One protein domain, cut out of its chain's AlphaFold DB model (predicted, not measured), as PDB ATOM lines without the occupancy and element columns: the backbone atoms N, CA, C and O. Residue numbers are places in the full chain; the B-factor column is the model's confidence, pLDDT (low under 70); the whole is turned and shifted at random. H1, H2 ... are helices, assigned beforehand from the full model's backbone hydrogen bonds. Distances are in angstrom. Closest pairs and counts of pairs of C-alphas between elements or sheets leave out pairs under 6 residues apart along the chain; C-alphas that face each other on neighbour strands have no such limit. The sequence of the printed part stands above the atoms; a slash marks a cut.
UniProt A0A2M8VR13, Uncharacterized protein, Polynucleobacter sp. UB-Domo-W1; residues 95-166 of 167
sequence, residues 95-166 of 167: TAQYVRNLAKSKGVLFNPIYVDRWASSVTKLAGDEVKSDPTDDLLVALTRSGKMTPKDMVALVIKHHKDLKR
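Overview. This is residues 95 to 166 of the 167 residues of an uncharacterized protein of Polynucleobacter sp. UB-Domo-W1 (UniProt A0A2M8VR13). H3 and H4 lie side by side as a helical hairpin, with H1 packed on both at an angle, while H2 sits away from these three on a wide loop, where residues 122 to 127 stick out. The printed part has 72 residues, with four named helices, H1 to H4 in order, and no named strand: all helix. It is only just compact, close to loose, with a radius of gyration of the C-alphas of 12.9 A, and spans 36 by 30 by 19 A.

Along the chain. H1, residues 95 to 105, begins at C-alpha 95 (114.893, 127.378, 174.440) and is 15.2 A long from first to last C-alpha. H2, residues 114 to 125, measures 16.4 A, and H3, residues 134 to 144, 15.2 A. H4, residues 150 to 164, measures 21.0 A and ends at C-alpha 164 (113.447, 119.915, 180.247).

Arrangement. H1 touches H3 at a steep tilt of 48 degrees, the same way; their closest C-alphas, of Ala 96 and Thr 135, are 5.6 A apart. H1 touches H4 at a steep tilt of 45 degrees, opposite ways; the closest C-alphas are those of Thr 95 and His 160, 5.5 A. The hairpin H3 and H4 touch at a shallow tilt of 6 degrees, opposite ways, closest at the C-alphas of Leu 139 and Met 153, 5.9 A. The packing is mostly crossed, but only just. H2 is apart from H1, H3 and H4. In H1, H2, H3 and H4 every O i to N i+4 pair is within hydrogen-bond range.

Size, cuts and confidence. The C-alphas farthest apart, of Ser 105 and Gly 127, are 37.9 A apart. The printed part has no cut and no long link, and no printed residue is under 70 in pLDDT.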
ATOM      1  N   THR A  95     114.605 126.223 173.588       91.44
ATOM      2  CA  THR A  95     114.893 127.378 174.440       91.44
ATOM      3  C   THR A  95     116.389 127.510 174.747       91.44
ATOM      4  O   THR A  95     116.942 128.593 174.576       91.44
ATOM      5  N   ALA A  96     117.087 126.424 175.098       92.06
ATOM      6  CA  ALA A  96     118.535 126.465 175.331       92.06
ATOM      7  C   ALA A  96     119.327 126.853 174.070       92.06
ATOM      8  O   ALA A  96     120.305 127.603 174.139       92.06
ATOM      9  N   GLN A  97     118.889 126.388 172.897       92.50
ATOM     10  CA  GLN A  97     119.486 126.776 171.621       92.50
ATOM     11  C   GLN A  97     119.268 128.265 171.323       92.50
ATOM     12  O   GLN A  97     120.213 128.957 170.939       92.50
ATOM     13  N   TYR A  98     118.052 128.772 171.549       93.62
ATOM     14  CA  TYR A  98     117.729 130.191 171.401       93.62
ATOM     15  C   TYR A  98     118.592 131.068 172.315       93.62
ATOM     16  O   TYR A  98     119.259 131.982 171.830       93.62
ATOM     17  N   VAL A  99     118.649 130.753 173.613       94.50
ATOM     18  CA  VAL A  99     119.428 131.517 174.601       94.50
ATOM     19  C   VAL A  99     120.909 131.528 174.242       94.50
ATOM     20  O   VAL A  99     121.547 132.577 174.292       94.50
ATOM     21  N   ARG A 100     121.465 130.394 173.800       93.94
ATOM     22  CA  ARG A 100     122.866 130.333 173.371       93.94
ATOM     23  C   ARG A 100     123.140 131.195 172.140       93.94
ATOM     24  O   ARG A 100     124.159 131.882 172.096       93.94
ATOM     25  N   ASN A 101     122.256 131.165 171.146       94.50
ATOM     26  CA  ASN A 101     122.390 131.997 169.950       94.50
ATOM     27  C   ASN A 101     122.258 133.489 170.294       94.50
ATOM     28  O   ASN A 101     123.014 134.314 169.775       94.50
ATOM     29  N   LEU A 102     121.360 133.832 171.219       94.44
ATOM     30  CA  LEU A 102     121.207 135.191 171.722       94.44
ATOM     31  C   LEU A 102     122.471 135.654 172.460       94.44
ATOM     32  O   LEU A 102     123.022 136.695 172.120       94.44
ATOM     33  N   ALA A 103     122.993 134.850 173.385       95.00
ATOM     34  CA  ALA A 103     124.241 135.132 174.094       95.00
ATOM     35  C   ALA A 103     125.416 135.333 173.127       95.00
ATOM     36  O   ALA A 103     126.123 136.336 173.211       95.00
ATOM     37  N   LYS A 104     125.558 134.446 172.134       94.75
ATOM     38  CA  LYS A 104     126.602 134.549 171.108       94.75
ATOM     39  C   LYS A 104     126.472 135.825 170.273       94.75
ATOM     40  O   LYS A 104     127.466 136.513 170.075       94.75
ATOM     41  N   SER A 105     125.267 136.159 169.807       94.62
ATOM     42  CA  SER A 105     125.044 137.368 168.996       94.62
ATOM     43  C   SER A 105     125.249 138.664 169.783       94.62
ATOM     44  O   SER A 105     125.640 139.675 169.210       94.62
ATOM     45  N   LYS A 106     125.020 138.642 171.102       93.62
ATOM     46  CA  LYS A 106     125.243 139.785 171.997       93.62
ATOM     47  C   LYS A 106     126.644 139.819 172.617       93.62
ATOM     48  O   LYS A 106     126.925 140.749 173.368       93.62
ATOM     49  N   GLY A 107     127.504 138.840 172.320       93.56
ATOM     50  CA  GLY A 107     128.854 138.739 172.883       93.56
ATOM     51  C   GLY A 107     128.877 138.497 174.395       93.56
ATOM     52  O   GLY A 107     129.828 138.887 175.065       93.56
ATOM     53  N   VAL A 108     127.823 137.894 174.946       94.38
ATOM     54  CA  VAL A 108     127.679 137.662 176.385       94.38
ATOM     55  C   VAL A 108     128.080 136.232 176.714       94.38
ATOM     56  O   VAL A 108     127.588 135.276 176.119       94.38
ATOM     57  N   LEU A 109     128.957 136.094 177.702       92.31
ATOM     58  CA  LEU A 109     129.333 134.821 178.304       92.31
ATOM     59  C   LEU A 109     129.006 134.870 179.794       92.31
ATOM     60  O   LEU A 109     129.113 135.922 180.430       92.31
ATOM     61  N   PHE A 110     128.625 133.729 180.361       91.38
ATOM     62  CA  PHE A 110     128.500 133.623 181.806       91.38
ATOM     63  C   PHE A 110     129.889 133.514 182.440       91.38
ATOM     64  O   PHE A 110     130.634 132.573 182.175       91.38
ATOM     65  N   ASN A 111     130.218 134.488 183.285       90.50
ATOM     66  CA  ASN A 111     131.368 134.447 184.177       90.50
ATOM     67  C   ASN A 111     130.852 134.648 185.612       90.50
ATOM     68  O   ASN A 111     130.279 135.716 185.880       90.50
ATOM     69  N   PRO A 112     130.997 133.656 186.513       88.75
ATOM     70  CA  PRO A 112     130.489 133.756 187.873       88.75
ATOM     71  C   PRO A 112     131.253 134.829 188.650       88.75
ATOM     72  O   PRO A 112     132.476 134.733 188.828       88.75
ATOM     73  N   ILE A 113     130.526 135.839 189.130       91.06
ATOM     74  CA  ILE A 113     131.078 136.924 189.950       91.06
ATOM     75  C   ILE A 113     131.132 136.514 191.422       91.06
ATOM     76  O   ILE A 113     130.689 135.430 191.805       91.06
ATOM     77  N   TYR A 114     131.670 137.396 192.265       93.31
ATOM     78  CA  TYR A 114     131.772 137.162 193.706       93.31
ATOM     79  C   TYR A 114     130.436 136.737 194.332       93.31
ATOM     80  O   TYR A 114     130.396 135.752 195.063       93.31
ATOM     81  N   VAL A 115     129.341 137.416 193.979       90.31
ATOM     82  CA  VAL A 115     127.995 137.118 194.494       90.31
ATOM     83  C   VAL A 115     127.539 135.702 194.118       90.31
ATOM     84  O   VAL A 115     127.047 134.981 194.980       90.31
ATOM     85  N   ASP A 116     127.780 135.261 192.878       89.62
ATOM     86  CA  ASP A 116     127.415 133.913 192.410       89.62
ATOM     87  C   ASP A 116     128.183 132.828 193.195       89.62
ATOM     88  O   ASP A 116     127.632 131.808 193.616       89.62
ATOM     89  N   ARG A 117     129.480 133.067 193.438       91.44
ATOM     90  CA  ARG A 117     130.352 132.146 194.189       91.44
ATOM     91  C   ARG A 117     130.014 132.114 195.675       91.44
ATOM     92  O   ARG A 117     130.049 131.041 196.282       91.44
ATOM     93  N   TRP A 118     129.700 133.273 196.250       93.00
ATOM     94  CA  TRP A 118     129.263 133.390 197.634       93.00
ATOM     95  C   TRP A 118     127.964 132.614 197.846       93.00
ATOM     96  O   TRP A 118     127.929 131.745 198.714       93.00
ATOM     97  N   ALA A 119     126.960 132.821 196.986       90.56
ATOM     98  CA  ALA A 119     125.696 132.090 197.042       90.56
ATOM     99  C   ALA A 119     125.923 130.570 196.980       90.56
ATOM    100  O   ALA A 119     125.478 129.848 197.866       90.56
ATOM    101  N   SER A 120     126.717 130.089 196.014       88.12
ATOM    102  CA  SER A 120     127.056 128.660 195.911       88.12
ATOM    103  C   SER A 120     127.733 128.107 197.172       88.12
ATOM    104  O   SER A 120     127.470 126.972 197.569       88.12
ATOM    105  N   SER A 121     128.605 128.894 197.805       91.31
ATOM    106  CA  SER A 121     129.325 128.478 199.013       91.31
ATOM    107  C   SER A 121     128.393 128.388 200.219       91.31
ATOM    108  O   SER A 121     128.443 127.401 200.946       91.31
ATOM    109  N   VAL A 122     127.513 129.375 200.402       94.62
ATOM    110  CA  VAL A 122     126.529 129.384 201.495       94.62
ATOM    111  C   VAL A 122     125.532 128.239 201.342       94.62
ATOM    112  O   VAL A 122     125.278 127.537 202.314       94.62
ATOM    113  N   THR A 123     125.030 127.982 200.131       87.62
ATOM    114  CA  THR A 123     124.099 126.868 199.901       87.62
ATOM    115  C   THR A 123     124.748 125.518 200.208       87.62
ATOM    116  O   THR A 123     124.160 124.701 200.910       87.62
ATOM    117  N   LYS A 124     126.013 125.324 199.809       90.06
ATOM    118  CA  LYS A 124     126.774 124.119 200.178       90.06
ATOM    119  C   LYS A 124     126.971 123.978 201.684       90.06
ATOM    120  O   LYS A 124     126.883 122.869 202.199       90.06
ATOM    121  N   LEU A 125     127.251 125.076 202.389       92.75
ATOM    122  CA  LEU A 125     127.401 125.066 203.849       92.75
ATOM    123  C   LEU A 125     126.087 124.741 204.567       92.75
ATOM    124  O   LEU A 125     126.120 124.099 205.611       92.75
ATOM    125  N   ALA A 126     124.947 125.130 203.993       92.50
ATOM    126  CA  ALA A 126     123.624 124.754 204.487       92.50
ATOM    127  C   ALA A 126     123.280 123.268 204.249       92.50
ATOM    128  O   ALA A 126     122.240 122.803 204.705       92.50
ATOM    129  N   GLY A 127     124.154 122.516 203.569       88.31
ATOM    130  CA  GLY A 127     123.947 121.107 203.233       88.31
ATOM    131  C   GLY A 127     123.230 120.881 201.901       88.31
ATOM    132  O   GLY A 127     123.033 119.731 201.513       88.31
ATOM    133  N   ASP A 128     122.897 121.947 201.174       89.25
ATOM    134  CA  ASP A 128     122.211 121.874 199.889       89.25
ATOM    135  C   ASP A 128     123.215 121.847 198.724       89.25
ATOM    136  O   ASP A 128     124.167 122.630 198.650       89.25
ATOM    137  N   GLU A 129     122.988 120.963 197.749       80.06
ATOM    138  CA  GLU A 129     123.762 120.938 196.504       80.06
ATOM    139  C   GLU A 129     122.984 121.629 195.376       80.06
ATOM    140  O   GLU A 129     121.913 121.177 194.973       80.06
ATOM    141  N   VAL A 130     123.552 122.699 194.809       76.62
ATOM    142  CA  VAL A 130     122.996 123.379 193.627       76.62
ATOM    143  C   VAL A 130     123.821 123.020 192.400       76.62
ATOM    144  O   VAL A 130     125.012 123.334 192.320       76.62
ATOM    145  N   LYS A 131     123.177 122.388 191.419       79.00
ATOM    146  CA  LYS A 131     123.728 122.210 190.071       79.00
ATOM    147  C   LYS A 131     123.241 123.365 189.206       79.00
ATOM    148  O   LYS A 131     122.038 123.482 188.997       79.00
ATOM    149  N   SER A 132     124.155 124.209 188.730       78.38
ATOM    150  CA  SER A 132     123.789 125.299 187.825       78.38
ATOM    151  C   SER A 132     123.498 124.758 186.422       78.38
ATOM    152  O   SER A 132     124.234 123.911 185.903       78.38
ATOM    153  N   ASP A 133     122.394 125.210 185.823       88.06
ATOM    154  CA  ASP A 133     122.086 124.936 184.421       88.06
ATOM    155  C   ASP A 133     122.813 125.971 183.545       88.06
ATOM    156  O   ASP A 133     122.597 127.173 183.725       88.06
ATOM    157  N   PRO A 134     123.632 125.553 182.559       89.88
ATOM    158  CA  PRO A 134     124.319 126.481 181.663       89.88
ATOM    159  C   PRO A 134     123.391 127.459 180.925       89.88
ATOM    160  O   PRO A 134     123.830 128.529 180.507       89.88
ATOM    161  N   THR A 135     122.126 127.092 180.706       92.88
ATOM    162  CA  THR A 135     121.118 127.958 180.081       92.88
ATOM    163  C   THR A 135     120.665 129.050 181.042       92.88
ATOM    164  O   THR A 135     120.624 130.216 180.648       92.88
ATOM    165  N   ASP A 136     120.377 128.689 182.294       92.25
ATOM    166  CA  ASP A 136     119.968 129.634 183.337       92.25
ATOM    167  C   ASP A 136     121.112 130.607 183.658       92.25
ATOM    168  O   ASP A 136     120.906 131.818 183.731       92.25
ATOM    169  N   ASP A 137     122.345 130.103 183.709       93.31
ATOM    170  CA  ASP A 137     123.560 130.903 183.874       93.31
ATOM    171  C   ASP A 137     123.702 131.965 182.758       93.31
ATOM    172  O   ASP A 137     123.976 133.146 183.011       93.31
ATOM    173  N   LEU A 138     123.454 131.591 181.495       94.31
ATOM    174  CA  LEU A 138     123.464 132.539 180.371       94.31
ATOM    175  C   LEU A 138     122.335 133.570 180.458       94.31
ATOM    176  O   LEU A 138     122.553 134.733 180.115       94.31
ATOM    177  N   LEU A 139     121.148 133.172 180.912       95.06
ATOM    178  CA  LEU A 139     120.017 134.076 181.121       95.06
ATOM    179  C   LEU A 139     120.322 135.123 182.204       95.06
ATOM    180  O   LEU A 139     120.063 136.316 182.003       95.06
ATOM    181  N   VAL A 140     120.958 134.713 183.305       94.25
ATOM    182  CA  VAL A 140     121.457 135.628 184.342       94.25
ATOM    183  C   VAL A 140     122.494 136.591 183.757       94.25
ATOM    184  O   VAL A 140     122.386 137.803 183.950       94.25
ATOM    185  N   ALA A 141     123.463 136.094 182.978       94.56
ATOM    186  CA  ALA A 141     124.481 136.941 182.346       94.56
ATOM    187  C   ALA A 141     123.893 137.952 181.345       94.56
ATOM    188  O   ALA A 141     124.292 139.121 181.323       94.56
ATOM    189  N   LEU A 142     122.933 137.524 180.522       95.25
ATOM    190  CA  LEU A 142     122.227 138.377 179.560       95.25
ATOM    191  C   LEU A 142     121.445 139.492 180.259       95.25
ATOM    192  O   LEU A 142     121.459 140.636 179.806       95.25
ATOM    193  N   THR A 143     120.821 139.173 181.389       95.69
ATOM    194  CA  THR A 143     120.073 140.148 182.191       95.69
ATOM    195  C   THR A 143     121.018 141.133 182.874       95.69
ATOM    196  O   THR A 143     120.844 142.344 182.769       95.69
ATOM    197  N   ARG A 144     122.091 140.630 183.495       94.00
ATOM    198  CA  ARG A 144     123.114 141.448 184.165       94.00
ATOM    199  C   ARG A 144     123.847 142.394 183.210       94.00
ATOM    200  O   ARG A 144     124.239 143.481 183.610       94.00
ATOM    201  N   SER A 145     124.028 141.996 181.951       93.06
ATOM    202  CA  SER A 145     124.630 142.840 180.904       93.06
ATOM    203  C   SER A 145     123.650 143.840 180.269       93.06
ATOM    204  O   SER A 145     124.025 144.552 179.334       93.06
ATOM    205  N   GLY A 146     122.395 143.885 180.732       93.19
ATOM    206  CA  GLY A 146     121.353 144.766 180.202       93.19
ATOM    207  C   GLY A 146     120.882 144.395 178.793       93.19
ATOM    208  O   GLY A 146     120.239 145.201 178.125       93.19
ATOM    209  N   LYS A 147     121.212 143.193 178.300       92.62
ATOM    210  CA  LYS A 147     120.823 142.709 176.961       92.62
ATOM    211  C   LYS A 147     119.474 141.984 176.953       92.62
ATOM    212  O   LYS A 147     119.005 141.602 175.884       92.62
ATOM    213  N   MET A 148     118.881 141.791 178.127       93.50
ATOM    214  CA  MET A 148     117.592 141.148 178.355       93.50
ATOM    215  C   MET A 148     116.922 141.785 179.573       93.50
ATOM    216  O   MET A 148     117.606 142.145 180.532       93.50
ATOM    217  N   THR A 149     115.595 141.917 179.549       96.00
ATOM    218  CA  THR A 149     114.859 142.400 180.722       96.00
ATOM    219  C   THR A 149     114.680 141.277 181.752       96.00
ATOM    220  O   THR A 149     114.564 140.109 181.372       96.00
ATOM    221  N   PRO A 150     114.575 141.587 183.058       95.06
ATOM    222  CA  PRO A 150     114.292 140.571 184.075       95.06
ATOM    223  C   PRO A 150     112.991 139.795 183.813       95.06
ATOM    224  O   PRO A 150     112.904 138.607 184.111       95.06
ATOM    225  N   LYS A 151     111.988 140.446 183.207       96.44
ATOM    226  CA  LYS A 151     110.712 139.816 182.844       96.44
ATOM    227  C   LYS A 151     110.895 138.752 181.757       96.44
ATOM    228  O   LYS A 151     110.373 137.646 181.893       96.44
ATOM    229  N   ASP A 152     111.661 139.068 180.715       94.69
ATOM    230  CA  ASP A 152     111.952 138.129 179.623       94.69
ATOM    231  C   ASP A 152     112.811 136.962 180.106       94.69
ATOM    232  O   ASP A 152     112.590 135.817 179.709       94.69
ATOM    233  N   MET A 153     113.750 137.243 181.013       95.44
ATOM    234  CA  MET A 153     114.568 136.222 181.653       95.44
ATOM    235  C   MET A 153     113.703 135.187 182.369       95.44
ATOM    236  O   MET A 153     113.808 134.000 182.067       95.44
ATOM    237  N   VAL A 154     112.795 135.622 183.248       96.31
ATOM    238  CA  VAL A 154     111.910 134.711 183.992       96.31
ATOM    239  C   VAL A 154     111.036 133.892 183.040       96.31
ATOM    240  O   VAL A 154     110.880 132.684 183.225       96.31
ATOM    241  N   ALA A 155     110.504 134.515 181.984       95.31
ATOM    242  CA  ALA A 155     109.720 133.807 180.975       95.31
ATOM    243  C   ALA A 155     110.534 132.699 180.278       95.31
ATOM    244  O   ALA A 155     110.023 131.593 180.069       95.31
ATOM    245  N   LEU A 156     111.803 132.968 179.952       95.50
ATOM    246  CA  LEU A 156     112.705 131.998 179.333       95.50
ATOM    247  C   LEU A 156     113.142 130.892 180.299       95.50
ATOM    248  O   LEU A 156     113.179 129.744 179.866       95.50
ATOM    249  N   VAL A 157     113.384 131.190 181.581       94.19
ATOM    250  CA  VAL A 157     113.668 130.172 182.615       94.19
ATOM    251  C   VAL A 157     112.489 129.208 182.741       94.19
ATOM    252  O   VAL A 157     112.647 127.995 182.608       94.19
ATOM    253  N   ILE A 158     111.268 129.735 182.897       93.94
ATOM    254  CA  ILE A 158     110.057 128.908 183.008       93.94
ATOM    255  C   ILE A 158     109.884 128.035 181.762       93.94
ATOM    256  O   ILE A 158     109.557 126.851 181.867       93.94
ATOM    257  N   LYS A 159     110.085 128.609 180.570       94.25
ATOM    258  CA  LYS A 159     109.984 127.867 179.310       94.25
ATOM    259  C   LYS A 159     111.057 126.781 179.214       94.25
ATOM    260  O   LYS A 159     110.737 125.650 178.863       94.25
ATOM    261  N   HIS A 160     112.294 127.095 179.585       92.69
ATOM    262  CA  HIS A 160     113.408 126.158 179.583       92.69
ATOM    263  C   HIS A 160     113.151 124.968 180.518       92.69
ATOM    264  O   HIS A 160     113.251 123.819 180.088       92.69
ATOM    265  N   HIS A 161     112.717 125.221 181.755       90.81
ATOM    266  CA  HIS A 161     112.384 124.159 182.710       90.81
ATOM    267  C   HIS A 161     111.172 123.329 182.273       90.81
ATOM    268  O   HIS A 161     111.127 122.125 182.528       90.81
ATOM    269  N   LYS A 162     110.193 123.932 181.582       90.44
ATOM    270  CA  LYS A 162     109.093 123.181 180.952       90.44
ATOM    271  C   LYS A 162     109.593 122.271 179.834       90.44
ATOM    272  O   LYS A 162     109.135 121.135 179.757       90.44
ATOM    273  N   ASP A 163     110.517 122.743 179.000       87.19
ATOM    274  CA  ASP A 163     111.103 121.937 177.927       87.19
ATOM    275  C   ASP A 163     111.919 120.765 178.498       87.19
ATOM    276  O   ASP A 163     111.801 119.653 177.997       87.19
ATOM    277  N   LEU A 164     112.680 120.978 179.580       85.12
ATOM    278  CA  LEU A 164     113.447 119.915 180.247       85.12
ATOM    279  C   LEU A 164     112.563 118.805 180.827       85.12
ATOM    280  O   LEU A 164     112.965 117.651 180.823       85.12
ATOM    281  N   LYS A 165     111.356 119.133 181.304       82.69
ATOM    282  CA  LYS A 165     110.394 118.137 181.812       82.69
ATOM    283  C   LYS A 165     109.702 117.328 180.709       82.69
ATOM    284  O   LYS A 165     109.013 116.362 181.021       82.69
ATOM    285  N   ARG A 166     109.805 117.755 179.447       71.88
ATOM    286  CA  ARG A 166     109.156 117.116 178.287       71.88
ATOM    287  C   ARG A 166     110.092 116.199 177.490       71.88
ATOM    288  O   ARG A 166     109.611 115.538 176.574       71.88
TER     289      ARG A 166